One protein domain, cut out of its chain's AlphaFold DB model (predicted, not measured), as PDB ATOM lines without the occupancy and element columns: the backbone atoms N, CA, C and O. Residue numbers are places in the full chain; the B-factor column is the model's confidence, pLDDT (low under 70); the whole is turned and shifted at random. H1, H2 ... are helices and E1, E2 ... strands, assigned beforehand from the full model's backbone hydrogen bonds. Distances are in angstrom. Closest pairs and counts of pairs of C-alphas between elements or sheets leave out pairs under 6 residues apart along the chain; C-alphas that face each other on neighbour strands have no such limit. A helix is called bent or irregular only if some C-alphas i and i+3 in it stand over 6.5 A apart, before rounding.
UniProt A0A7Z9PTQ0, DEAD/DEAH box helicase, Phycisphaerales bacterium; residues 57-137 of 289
ATOM      1  N   LYS A  57      36.661  13.291 -21.462       91.62
ATOM      2  CA  LYS A  57      36.462  14.683 -21.888       91.62
ATOM      3  C   LYS A  57      37.322  15.635 -21.057       91.62
ATOM      4  O   LYS A  57      37.186  15.686 -19.830       91.62
ATOM      5  N   ARG A  58      38.155  16.422 -21.741       93.19
ATOM      6  CA  ARG A  58      38.982  17.488 -21.156       93.19
ATOM      7  C   ARG A  58      38.286  18.845 -21.247       93.19
ATOM      8  O   ARG A  58      37.575  19.114 -22.213       93.19
ATOM      9  N   VAL A  59      38.519  19.692 -20.253       93.88
ATOM     10  CA  VAL A  59      38.037  21.081 -20.169       93.88
ATOM     11  C   VAL A  59      39.224  22.047 -20.289       93.88
ATOM     12  O   VAL A  59      40.208  21.710 -20.952       93.88
ATOM     13  N   GLY A  60      39.148  23.267 -19.767       91.44
ATOM     14  CA  GLY A  60      40.233  24.243 -19.776       91.44
ATOM     15  C   GLY A  60      41.441  23.864 -18.911       91.44
ATOM     16  O   GLY A  60      41.525  22.788 -18.307       91.44
ATOM     17  N   GLY A  61      42.425  24.764 -18.899       91.50
ATOM     18  CA  GLY A  61      43.566  24.683 -17.989       91.50
ATOM     19  C   GLY A  61      43.166  25.040 -16.558       91.50
ATOM     20  O   GLY A  61      42.175  25.736 -16.340       91.50
ATOM     21  N   LEU A  62      43.964  24.597 -15.583       90.50
ATOM     22  CA  LEU A  62      43.653  24.751 -14.160       90.50
ATOM     23  C   LEU A  62      43.337  26.200 -13.758       90.50
ATOM     24  O   LEU A  62      42.361  26.421 -13.050       90.50
ATOM     25  N   ALA A  63      44.113  27.179 -14.231       90.75
ATOM     26  CA  ALA A  63      43.891  28.591 -13.910       90.75
ATOM     27  C   ALA A  63      42.535  29.110 -14.414       90.75
ATOM     28  O   ALA A  63      41.776  29.679 -13.634       90.75
ATOM     29  N   ALA A  64      42.208  28.851 -15.684       92.31
ATOM     30  CA  ALA A  64      40.948  29.283 -16.289       92.31
ATOM     31  C   ALA A  64      39.735  28.619 -15.617       92.31
ATOM     32  O   ALA A  64      38.741  29.278 -15.322       92.31
ATOM     33  N   GLU A  65      39.829  27.320 -15.325       93.69
ATOM     34  CA  GLU A  65      38.749  26.598 -14.649       93.69
ATOM     35  C   GLU A  65      38.567  27.074 -13.204       93.69
ATOM     36  O   GLU A  65      37.439  27.299 -12.775       93.69
ATOM     37  N   THR A  66      39.663  27.303 -12.476       92.38
ATOM     38  CA  THR A  66      39.643  27.851 -11.109       92.38
ATOM     39  C   THR A  66      38.968  29.223 -11.074       92.38
ATOM     40  O   THR A  66      38.094  29.455 -10.241       92.38
ATOM     41  N   GLU A  67      39.314  30.107 -12.011       93.19
ATOM     42  CA  GLU A  67      38.695  31.429 -12.144       93.19
ATOM     43  C   GLU A  67      37.200  31.332 -12.468       93.19
ATOM     44  O   GLU A  67      36.391  31.989 -11.815       93.19
ATOM     45  N   SER A  68      36.808  30.441 -13.386       94.62
ATOM     46  CA  SER A  68      35.393  30.211 -13.719       94.62
ATOM     47  C   SER A  68      34.554  29.717 -12.531       94.62
ATOM     48  O   SER A  68      33.338  29.898 -12.507       94.62
ATOM     49  N   LEU A  69      35.199  29.089 -11.542       94.94
ATOM     50  CA  LEU A  69      34.566  28.600 -10.319       94.94
ATOM     51  C   LEU A  69      34.575  29.631  -9.178       94.94
ATOM     52  O   LEU A  69      34.055  29.331  -8.105       94.94
ATOM     53  N   GLY A  70      35.153  30.820  -9.387       94.56
ATOM     54  CA  GLY A  70      35.310  31.841  -8.346       94.56
ATOM     55  C   GLY A  70      36.343  31.471  -7.276       94.56
ATOM     56  O   GLY A  70      36.295  31.984  -6.160       94.56
ATOM     57  N   LEU A  71      37.259  30.551  -7.589       94.00
ATOM     58  CA  LEU A  71      38.307  30.104  -6.677       94.00
ATOM     59  C   LEU A  71      39.572  30.962  -6.829       94.00
ATOM     60  O   LEU A  71      39.796  31.640  -7.831       94.00
ATOM     61  N   SER A  72      40.428  30.933  -5.807       92.50
ATOM     62  CA  SER A  72      41.635  31.761  -5.765       92.50
ATOM     63  C   SER A  72      42.653  31.400  -6.853       92.50
ATOM     64  O   SER A  72      43.049  30.240  -6.987       92.50
ATOM     65  N   ARG A  73      43.202  32.418  -7.530       91.19
ATOM     66  CA  ARG A  73      44.345  32.255  -8.445       91.19
ATOM     67  C   ARG A  73      45.601  31.712  -7.752       91.19
ATOM     68  O   ARG A  73      46.357  30.991  -8.391       91.19
ATOM     69  N   GLU A  74      45.800  31.985  -6.459       93.44
ATOM     70  CA  GLU A  74      46.933  31.425  -5.699       93.44
ATOM     71  C   GLU A  74      46.888  29.895  -5.649       93.44
ATOM     72  O   GLU A  74      47.925  29.242  -5.705       93.44
ATOM     73  N   PHE A  75      45.689  29.314  -5.552       93.94
ATOM     74  CA  PHE A  75      45.537  27.864  -5.558       93.94
ATOM     75  C   PHE A  75      45.940  27.278  -6.911       93.94
ATOM     76  O   PHE A  75      46.714  26.322  -6.947       93.94
ATOM     77  N   ALA A  76      45.465  27.869  -8.012       92.50
ATOM     78  CA  ALA A  76      45.854  27.429  -9.348       92.50
ATOM     79  C   ALA A  76      47.369  27.551  -9.564       92.50
ATOM     80  O   ALA A  76      47.978  26.646 -10.136       92.50
ATOM     81  N   ASP A  77      47.970  28.639  -9.073       92.38
ATOM     82  CA  ASP A  77      49.409  28.858  -9.157       92.38
ATOM     83  C   ASP A  77      50.196  27.811  -8.360       92.38
ATOM     84  O   ASP A  77      51.110  27.205  -8.913       92.38
ATOM     85  N   PHE A  78      49.807  27.529  -7.110       93.75
ATOM     86  CA  PHE A  78      50.447  26.503  -6.282       93.75
ATOM     87  C   PHE A  78      50.296  25.097  -6.873       93.75
ATOM     88  O   PHE A  78      51.270  24.357  -6.997       93.75
ATOM     89  N   ALA A  79      49.088  24.718  -7.293       91.75
ATOM     90  CA  ALA A  79      48.836  23.401  -7.866       91.75
ATOM     91  C   ALA A  79      49.617  23.171  -9.181       91.75
ATOM     92  O   ALA A  79      50.038  22.048  -9.462       91.75
ATOM     93  N   ALA A  80      49.915  24.227  -9.943       89.12
ATOM     94  CA  ALA A  80      50.777  24.152 -11.125       89.12
ATOM     95  C   ALA A  80      52.280  23.951 -10.808       89.12
ATOM     96  O   ALA A  80      53.071  23.735 -11.729       89.12
ATOM     97  N   ARG A  81      52.700  24.005  -9.531       88.12
ATOM     98  CA  ARG A  81      54.098  23.787  -9.091       88.12
ATOM     99  C   ARG A  81      54.470  22.314  -8.919       88.12
ATOM    100  O   ARG A  81      55.642  22.002  -8.693       88.12
ATOM    101  N   GLY A  82      53.501  21.404  -9.003       78.75
ATOM    102  CA  GLY A  82      53.767  19.994  -8.728       78.75
ATOM    103  C   GLY A  82      52.598  19.030  -8.887       78.75
ATOM    104  O   GLY A  82      52.834  17.871  -9.221       78.75
ATOM    105  N   LEU A  83      51.354  19.487  -8.694       79.94
ATOM    106  CA  LEU A  83      50.166  18.645  -8.879       79.94
ATOM    107  C   LEU A  83      49.849  18.452 -10.370       79.94
ATOM    108  O   LEU A  83      49.449  17.368 -10.788       79.94
ATOM    109  N   PHE A  84      50.081  19.486 -11.182       79.38
ATOM    110  CA  PHE A  84      49.907  19.451 -12.632       79.38
ATOM    111  C   PHE A  84      51.071  20.120 -13.360       79.38
ATOM    112  O   PHE A  84      51.583  21.143 -12.912       79.38
ATOM    113  N   ASP A  85      51.434  19.599 -14.538       69.00
ATOM    114  CA  ASP A  85      52.152  20.416 -15.521       69.00
ATOM    115  C   ASP A  85      51.220  21.569 -15.926       69.00
ATOM    116  O   ASP A  85      50.037  21.360 -16.180       69.00
ATOM    117  N   SER A  86      51.752  22.781 -16.036       63.41
ATOM    118  CA  SER A  86      51.072  23.947 -16.613       63.41
ATOM    119  C   SER A  86      50.335  23.704 -17.938       63.41
ATOM    120  O   SER A  86      49.385  24.416 -18.251       63.41
ATOM    121  N   ARG A  87      50.760  22.710 -18.727       70.38
ATOM    122  CA  ARG A  87      50.113  22.315 -19.991       70.38
ATOM    123  C   ARG A  87      48.936  21.357 -19.799       70.38
ATOM    124  O   ARG A  87      48.258  21.009 -20.765       70.38
ATOM    125  N   PHE A  88      48.701  20.889 -18.579       78.69
ATOM    126  CA  PHE A  88      47.662  19.919 -18.290       78.69
ATOM    127  C   PHE A  88      46.279  20.568 -18.342       78.69
ATOM    128  O   PHE A  88      45.969  21.518 -17.622       78.69
ATOM    129  N   ARG A  89      45.423  20.001 -19.191       90.00
ATOM    130  CA  ARG A  89      43.995  20.310 -19.239       90.00
ATOM    131  C   ARG A  89      43.243  19.338 -18.347       90.00
ATOM    132  O   ARG A  89      43.390  18.124 -18.534       90.00
ATOM    133  N   LEU A  90      42.440  19.876 -17.432       92.31
ATOM    134  CA  LEU A  90      41.661  19.081 -16.486       92.31
ATOM    135  C   LEU A  90      40.679  18.175 -17.223       92.31
ATOM    136  O   LEU A  90      40.153  18.529 -18.282       92.31
ATOM    137  N   PHE A  91      40.392  17.014 -16.647       93.75
ATOM    138  CA  PHE A  91      39.206  16.268 -17.038       93.75
ATOM    139  C   PHE A  91      37.952  16.939 -16.478       93.75
ATOM    140  O   PHE A  91      37.979  17.536 -15.403       93.75
ATOM    141  N   SER A  92      36.840  16.809 -17.200       94.75
ATOM    142  CA  SER A  92      35.516  17.282 -16.763       94.75
ATOM    143  C   SER A  92      35.202  16.854 -15.329       94.75
ATOM    144  O   SER A  92      34.988  17.706 -14.479       94.75
ATOM    145  N   HIS A  93      35.348  15.566 -15.013       95.44
ATOM    146  CA  HIS A  93      35.101  15.052 -13.666       95.44
ATOM    147  C   HIS A  93      36.036  15.638 -12.585       95.44
ATOM    148  O   HIS A  93      35.627  15.734 -11.431       95.44
ATOM    149  N   GLN A  94      37.264  16.057 -12.918       95.62
ATOM    150  CA  GLN A  94      38.167  16.727 -11.964       95.62
ATOM    151  C   GLN A  94      37.684  18.150 -11.664       95.62
ATOM    152  O   GLN A  94      37.651  18.561 -10.506       95.62
ATOM    153  N   ARG A  95      37.266  18.883 -12.705       95.44
ATOM    154  CA  ARG A  95      36.645  20.209 -12.577       95.44
ATOM    155  C   ARG A  95      35.343  20.133 -11.781       95.44
ATOM    156  O   ARG A  95      35.150  20.923 -10.863       95.44
ATOM    157  N   ASP A  96      34.490  19.165 -12.096       96.12
ATOM    158  CA  ASP A  96      33.208  18.965 -11.417       96.12
ATOM    159  C   ASP A  96      33.420  18.595  -9.942       96.12
ATOM    160  O   ASP A  96      32.714  19.101  -9.074       96.12
ATOM    161  N   SER A  97      34.450  17.796  -9.639       96.94
ATOM    162  CA  SER A  97      34.849  17.474  -8.260       96.94
ATOM    163  C   SER A  97      35.311  18.711  -7.488       96.94
ATOM    164  O   SER A  97      34.892  18.928  -6.351       96.94
ATOM    165  N   LEU A  98      36.138  19.553  -8.115       95.75
ATOM    166  CA  LEU A  98      36.588  20.814  -7.528       95.75
ATOM    167  C   LEU A  98      35.410  21.766  -7.270       95.75
ATOM    168  O   LEU A  98      35.316  22.337  -6.186       95.75
ATOM    169  N   ALA A  99      34.479  21.892  -8.218       96.81
ATOM    170  CA  ALA A  99      33.269  22.693  -8.050       96.81
ATOM    171  C   ALA A  99      32.390  22.164  -6.905       96.81
ATOM    172  O   ALA A  99      32.031  22.917  -6.000       96.81
ATOM    173  N   ALA A 100      32.100  20.860  -6.903       97.62
ATOM    174  CA  ALA A 100      31.237  20.231  -5.911       97.62
ATOM    175  C   ALA A 100      31.772  20.409  -4.482       97.62
ATOM    176  O   ALA A 100      31.005  20.739  -3.580       97.62
ATOM    177  N   VAL A 101      33.079  20.230  -4.269       97.12
ATOM    178  CA  VAL A 101      33.669  20.268  -2.922       97.12
ATOM    179  C   VAL A 101      34.068  21.685  -2.509       97.12
ATOM    180  O   VAL A 101      33.687  22.139  -1.430       97.12
ATOM    181  N   SER A 102      34.824  22.413  -3.338       95.44
ATOM    182  CA  SER A 102      35.384  23.712  -2.938       95.44
ATOM    183  C   SER A 102      34.371  24.849  -3.018       95.44
ATOM    184  O   SER A 102      34.369  25.695  -2.120       95.44
ATOM    185  N   ARG A 103      33.480  24.854  -4.021       94.00
ATOM    186  CA  ARG A 103      32.437  25.882  -4.179       94.00
ATOM    187  C   ARG A 103      31.137  25.477  -3.485       94.00
ATOM    188  O   ARG A 103      30.656  26.213  -2.634       94.00
ATOM    189  N   ASP A 104      30.616  24.292  -3.801       95.69
ATOM    190  CA  ASP A 104      29.262  23.892  -3.392       95.69
ATOM    191  C   ASP A 104      29.213  23.172  -2.028       95.69
ATOM    192  O   ASP A 104      28.125  22.903  -1.522       95.69
ATOM    193  N   LYS A 105      30.374  22.861  -1.427       95.00
ATOM    194  CA  LYS A 105      30.521  22.177  -0.123       95.00
ATOM    195  C   LYS A 105      29.787  20.830  -0.030       95.00
ATOM    196  O   LYS A 105      29.275  20.462   1.024       95.00
ATOM    197  N   LYS A 106      29.751  20.076  -1.130       96.62
ATOM    198  CA  LYS A 106      29.076  18.774  -1.235       96.62
ATOM    199  C   LYS A 106      30.021  17.602  -0.984       96.62
ATOM    200  O   LYS A 106      31.221  17.671  -1.249       96.62
ATOM    201  N   HIS A 107      29.443  16.486  -0.542       96.62
ATOM    202  CA  HIS A 107      30.103  15.183  -0.579       96.62
ATOM    203  C   HIS A 107      30.243  14.692  -2.024       96.62
ATOM    204  O   HIS A 107      29.405  14.989  -2.877       96.62
ATOM    205  N   LEU A 108      31.301  13.928  -2.294       95.56
ATOM    206  CA  LEU A 108      31.674  13.501  -3.638       95.56
ATOM    207  C   LEU A 108      31.902  11.988  -3.681       95.56
ATOM    208  O   LEU A 108      32.648  11.444  -2.868       95.56
ATOM    209  N   VAL A 109      31.323  11.334  -4.688       96.38
ATOM    210  CA  VAL A 109      31.632   9.952  -5.077       96.38
ATOM    211  C   VAL A 109      32.069   9.972  -6.538       96.38
ATOM    212  O   VAL A 109      31.360  10.507  -7.387       96.38
ATOM    213  N   VAL A 110      33.242   9.410  -6.842       94.19
ATOM    214  CA  VAL A 110      33.812   9.411  -8.200       94.19
ATOM    215  C   VAL A 110      33.897   7.985  -8.732       94.19
ATOM    216  O   VAL A 110      34.705   7.185  -8.262       94.19
ATOM    217  N   THR A 111      33.098   7.683  -9.754       92.94
ATOM    218  CA  THR A 111      33.031   6.366 -10.403       92.94
ATOM    219  C   THR A 111      33.590   6.437 -11.824       92.94
ATOM    220  O   THR A 111      32.864   6.654 -12.790       92.94
ATOM    221  N   THR A 112      34.903   6.278 -11.966       89.12
ATOM    222  CA  THR A 112      35.591   6.255 -13.271       89.12
ATOM    223  C   THR A 112      36.627   5.128 -13.318       89.12
ATOM    224  O   THR A 112      37.030   4.597 -12.278       89.12
ATOM    225  N   GLY A 113      37.101   4.754 -14.512       84.81
ATOM    226  CA  GLY A 113      38.095   3.688 -14.701       84.81
ATOM    227  C   GLY A 113      39.473   4.011 -14.108       84.81
ATOM    228  O   GLY A 113      39.758   5.144 -13.700       84.81
ATOM    229  N   THR A 114      40.349   3.014 -13.989       82.50
ATOM    230  CA  THR A 114      41.745   3.210 -13.549       82.50
ATOM    231  C   THR A 114      42.497   4.113 -14.533       82.50
ATOM    232  O   THR A 114      42.214   4.109 -15.723       82.50
ATOM    233  N   GLY A 115      43.402   4.962 -14.035       78.31
ATOM    234  CA  GLY A 115      44.152   5.906 -14.878       78.31
ATOM    235  C   GLY A 115      43.366   7.132 -15.369       78.31
ATOM    236  O   GLY A 115      43.938   7.992 -16.026       78.31
ATOM    237  N   SER A 116      42.087   7.266 -15.012       84.00
ATOM    238  CA  SER A 116      41.238   8.401 -15.413       84.00
ATOM    239  C   SER A 116      41.537   9.724 -14.706       84.00
ATOM    240  O   SER A 116      41.008  10.746 -15.117       84.00
ATOM    241  N   GLY A 117      42.369   9.721 -13.659       87.88
ATOM    242  CA  GLY A 117      42.645  10.913 -12.852       87.88
ATOM    243  C   GLY A 117      41.733  11.089 -11.628       87.88
ATOM    244  O   GLY A 117      41.496  12.214 -11.192       87.88
ATOM    245  N   LYS A 118      41.223   9.981 -11.060       91.94
ATOM    246  CA  LYS A 118      40.437   9.969  -9.805       91.94
ATOM    247  C   LYS A 118      41.164  10.594  -8.621       91.94
ATOM    248  O   LYS A 118      40.526  11.141  -7.729       91.94
ATOM    249  N   THR A 119      42.486  10.453  -8.579       91.25
ATOM    250  CA  THR A 119      43.297  10.959  -7.472       91.25
ATOM    251  C   THR A 119      43.176  12.476  -7.369       91.25
ATOM    252  O   THR A 119      42.969  13.033  -6.295       91.25
ATOM    253  N   GLU A 120      43.222  13.149  -8.509       92.94
ATOM    254  CA  GLU A 120      43.107  14.592  -8.604       92.94
ATOM    255  C   GLU A 120      41.721  15.091  -8.178       92.94
ATOM    256  O   GLU A 120      41.634  16.191  -7.645       92.94
ATOM    257  N   CYS A 121      40.658  14.290  -8.324       94.75
ATOM    258  CA  CYS A 121      39.311  14.675  -7.893       94.75
ATOM    259  C   CYS A 121      39.212  15.000  -6.402       94.75
ATOM    260  O   CYS A 121      38.433  15.873  -6.034       94.75
ATOM    261  N   PHE A 122      39.974  14.309  -5.550       93.88
ATOM    262  CA  PHE A 122      40.005  14.607  -4.117       93.88
ATOM    263  C   PHE A 122      41.227  15.447  -3.722       93.88
ATOM    264  O   PHE A 122      41.122  16.266  -2.813       93.88
ATOM    265  N   LEU A 123      42.373  15.306  -4.406       94.38
ATOM    266  CA  LEU A 123      43.560  16.112  -4.098       94.38
ATOM    267  C   LEU A 123      43.369  17.594  -4.428       94.38
ATOM    268  O   LEU A 123      43.800  18.430  -3.641       94.38
ATOM    269  N   LEU A 124      42.722  17.932  -5.551       94.50
ATOM    270  CA  LEU A 124      42.469  19.325  -5.936       94.50
ATOM    271  C   LEU A 124      41.697  20.084  -4.839       94.50
ATOM    272  O   LEU A 124      42.217  21.099  -4.374       94.50
ATOM    273  N   PRO A 125      40.533  19.599  -4.353       96.06
ATOM    274  CA  PRO A 125      39.838  20.239  -3.237       96.06
ATOM    275  C   PRO A 125      40.641  20.310  -1.933       96.06
ATOM    276  O   PRO A 125      40.570  21.316  -1.229       96.06
ATOM    277  N   ILE A 126      41.416  19.270  -1.593       96.38
ATOM    278  CA  ILE A 126      42.259  19.280  -0.383       96.38
ATOM    279  C   ILE A 126      43.299  20.398  -0.479       96.38
ATOM    280  O   ILE A 126      43.447  21.190   0.451       96.38
ATOM    281  N   VAL A 127      44.000  20.486  -1.611       95.56
ATOM    282  CA  VAL A 127      45.019  21.511  -1.848       95.56
ATOM    283  C   VAL A 127      44.393  22.906  -1.895       95.56
ATOM    284  O   VAL A 127      44.944  23.823  -1.290       95.56
ATOM    285  N   GLU A 128      43.232  23.076  -2.532       96.25
ATOM    286  CA  GLU A 128      42.486  24.343  -2.506       96.25
ATOM    287  C   GLU A 128      42.175  24.765  -1.071       96.25
ATOM    288  O   GLU A 128      42.480  25.894  -0.683       96.25
ATOM    289  N   SER A 129      41.656  23.845  -0.256       95.50
ATOM    290  CA  SER A 129      41.331  24.132   1.137       95.50
ATOM    291  C   SER A 129      42.571  24.506   1.951       95.50
ATOM    292  O   SER A 129      42.502  25.445   2.743       95.50
ATOM    293  N   LEU A 130      43.709  23.836   1.738       95.12
ATOM    294  CA  LEU A 130      44.981  24.165   2.393       95.12
ATOM    295  C   LEU A 130      45.501  25.547   1.988       95.12
ATOM    296  O   LEU A 130      45.877  26.350   2.843       95.12
ATOM    297  N   VAL A 131      45.500  25.861   0.691       95.38
ATOM    298  CA  VAL A 131      45.959  27.162   0.180       95.38
ATOM    299  C   VAL A 131      45.066  28.297   0.678       95.38
ATOM    300  O   VAL A 131      45.575  29.368   1.017       95.38
ATOM    301  N   ARG A 132      43.753  28.066   0.756       94.44
ATOM    302  CA  ARG A 132      42.781  29.029   1.279       94.44
ATOM    303  C   ARG A 132      42.934  29.235   2.783       94.44
ATOM    304  O   ARG A 132      42.996  30.378   3.224       94.44
ATOM    305  N   GLU A 133      43.013  28.156   3.559       92.50
ATOM    306  CA  GLU A 133      43.176  28.221   5.017       92.50
ATOM    307  C   GLU A 133      44.517  28.851   5.406       92.50
ATOM    308  O   GLU A 133      44.581  29.653   6.329       92.50
ATOM    309  N   SER A 134      45.587  28.554   4.670       92.75
ATOM    310  CA  SER A 134      46.931  29.040   4.998       92.75
ATOM    311  C   SER A 134      47.127  30.548   4.939       92.75
ATOM    312  O   SER A 134      48.123  31.051   5.452       92.75
ATOM    313  N   ARG A 135      46.159  31.288   4.391       92.06
ATOM    314  CA  ARG A 135      46.117  32.755   4.454       92.06
ATOM    315  C   ARG A 135      45.925  33.295   5.868       92.06
ATOM    316  O   ARG A 135      46.339  34.416   6.137       92.06
ATOM    317  N   SER A 136      45.279  32.537   6.756       89.50
ATOM    318  CA  SER A 136      45.041  32.960   8.141       89.50
ATOM    319  C   SER A 136      46.140  32.513   9.106       89.50
ATOM    320  O   SER A 136      46.094  32.855  10.287       89.50
ATOM    321  N   TRP A 137      47.135  31.755   8.636       89.12
ATOM    322  CA  TRP A 137      48.231  31.293   9.482       89.12
ATOM    323  C   TRP A 137      49.151  32.473   9.812       89.12
ATOM    324  O   TRP A 137      49.594  33.179   8.916       89.12
TER     325      TRP A 137
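Overview. This is residues 57 to 137 of the 289 residues of the protein "DEAD/DEAH box helicase" of Phycisphaerales bacterium (UniProt A0A7Z9PTQ0). A long helix, H4, has H3 packed beside it at a shallow tilt, while the shorter H2 crosses it at a steeper angle and pairs with H1 in a small helical hairpin. A short two-stranded ribbon, E1 and E2, sits beside the first half of H3, and residues 104 to 117 make a long loop from the end of H3 back to the start of H4. The printed part has 81 residues, with four named helices and two named strands in the order E1 H1 H2 E2 H3 H4; the sheet's order is E1 - E2, antiparallel, and the class is mostly helix. The whole is compact, with a radius of gyration of the C-alphas of 11.9 A and spans of 38 by 29 by 21 A.

Arrangement. Start at strand E1, residues 58 to 61, and look across to its antiparallel neighbour E2, residues 89 to 91, at 139 degrees between directions; N 59 and O 90 are within hydrogen-bond range at 2.8 A, as are N 90 and O 60 at 3.2 A. Next come H1, residues 62 to 68, and H2, residues 73 to 79, a helical hairpin: they touch, closest at the C-alphas of Ala 63 and Ala 76, 5.1 A, with a shallow tilt of 29 degrees, opposite ways. H3, residues 92 to 103, is close to H1 but not clearly touching, the closest C-alphas being Glu 65 and Arg 95, 7.0 A. H4, residues 118 to 136, touches H3, closest at the C-alphas of Gln 94 and Cys 121, 4.7 A, with a shallow tilt of 31 degrees, the same way. With residues 124 to 132 alone H4 touches H2, closest at the C-alphas of Phe 75 and Glu 128, 5.6 A, with a steep tilt of 53 degrees, opposite ways. H4 is apart from H1 and E1, and H2 is apart from H3. In H1, H2 and H3 every O i to N i+4 pair is within hydrogen-bond range; in H4, 11 of 15 are.

Along the chain. Find C-alpha 58 at (38.982, 17.488, -21.156), where E1 begins its 9.1 A. H1 and H2 each measure 9.9 A, and E2 6.6 A. From C-alpha 92 at (35.516, 17.282, -16.763), H3 runs 15.5 A; it is neither bent nor irregular, but only just: C-alphas 100 and 103 are 6.0 A apart. H4 runs 29.5 A to C-alpha 136 at (45.041, 32.960, 8.141).

Size, cuts and confidence. The two C-alphas farthest apart are those of Gly 113 and Trp 137, 38.1 A. The printed part has no cut, and the link from H3 to H4 is long, at 14 residues. The mean pLDDT of the printed part is 91.4; look for values under 70 at residues 85 to 86.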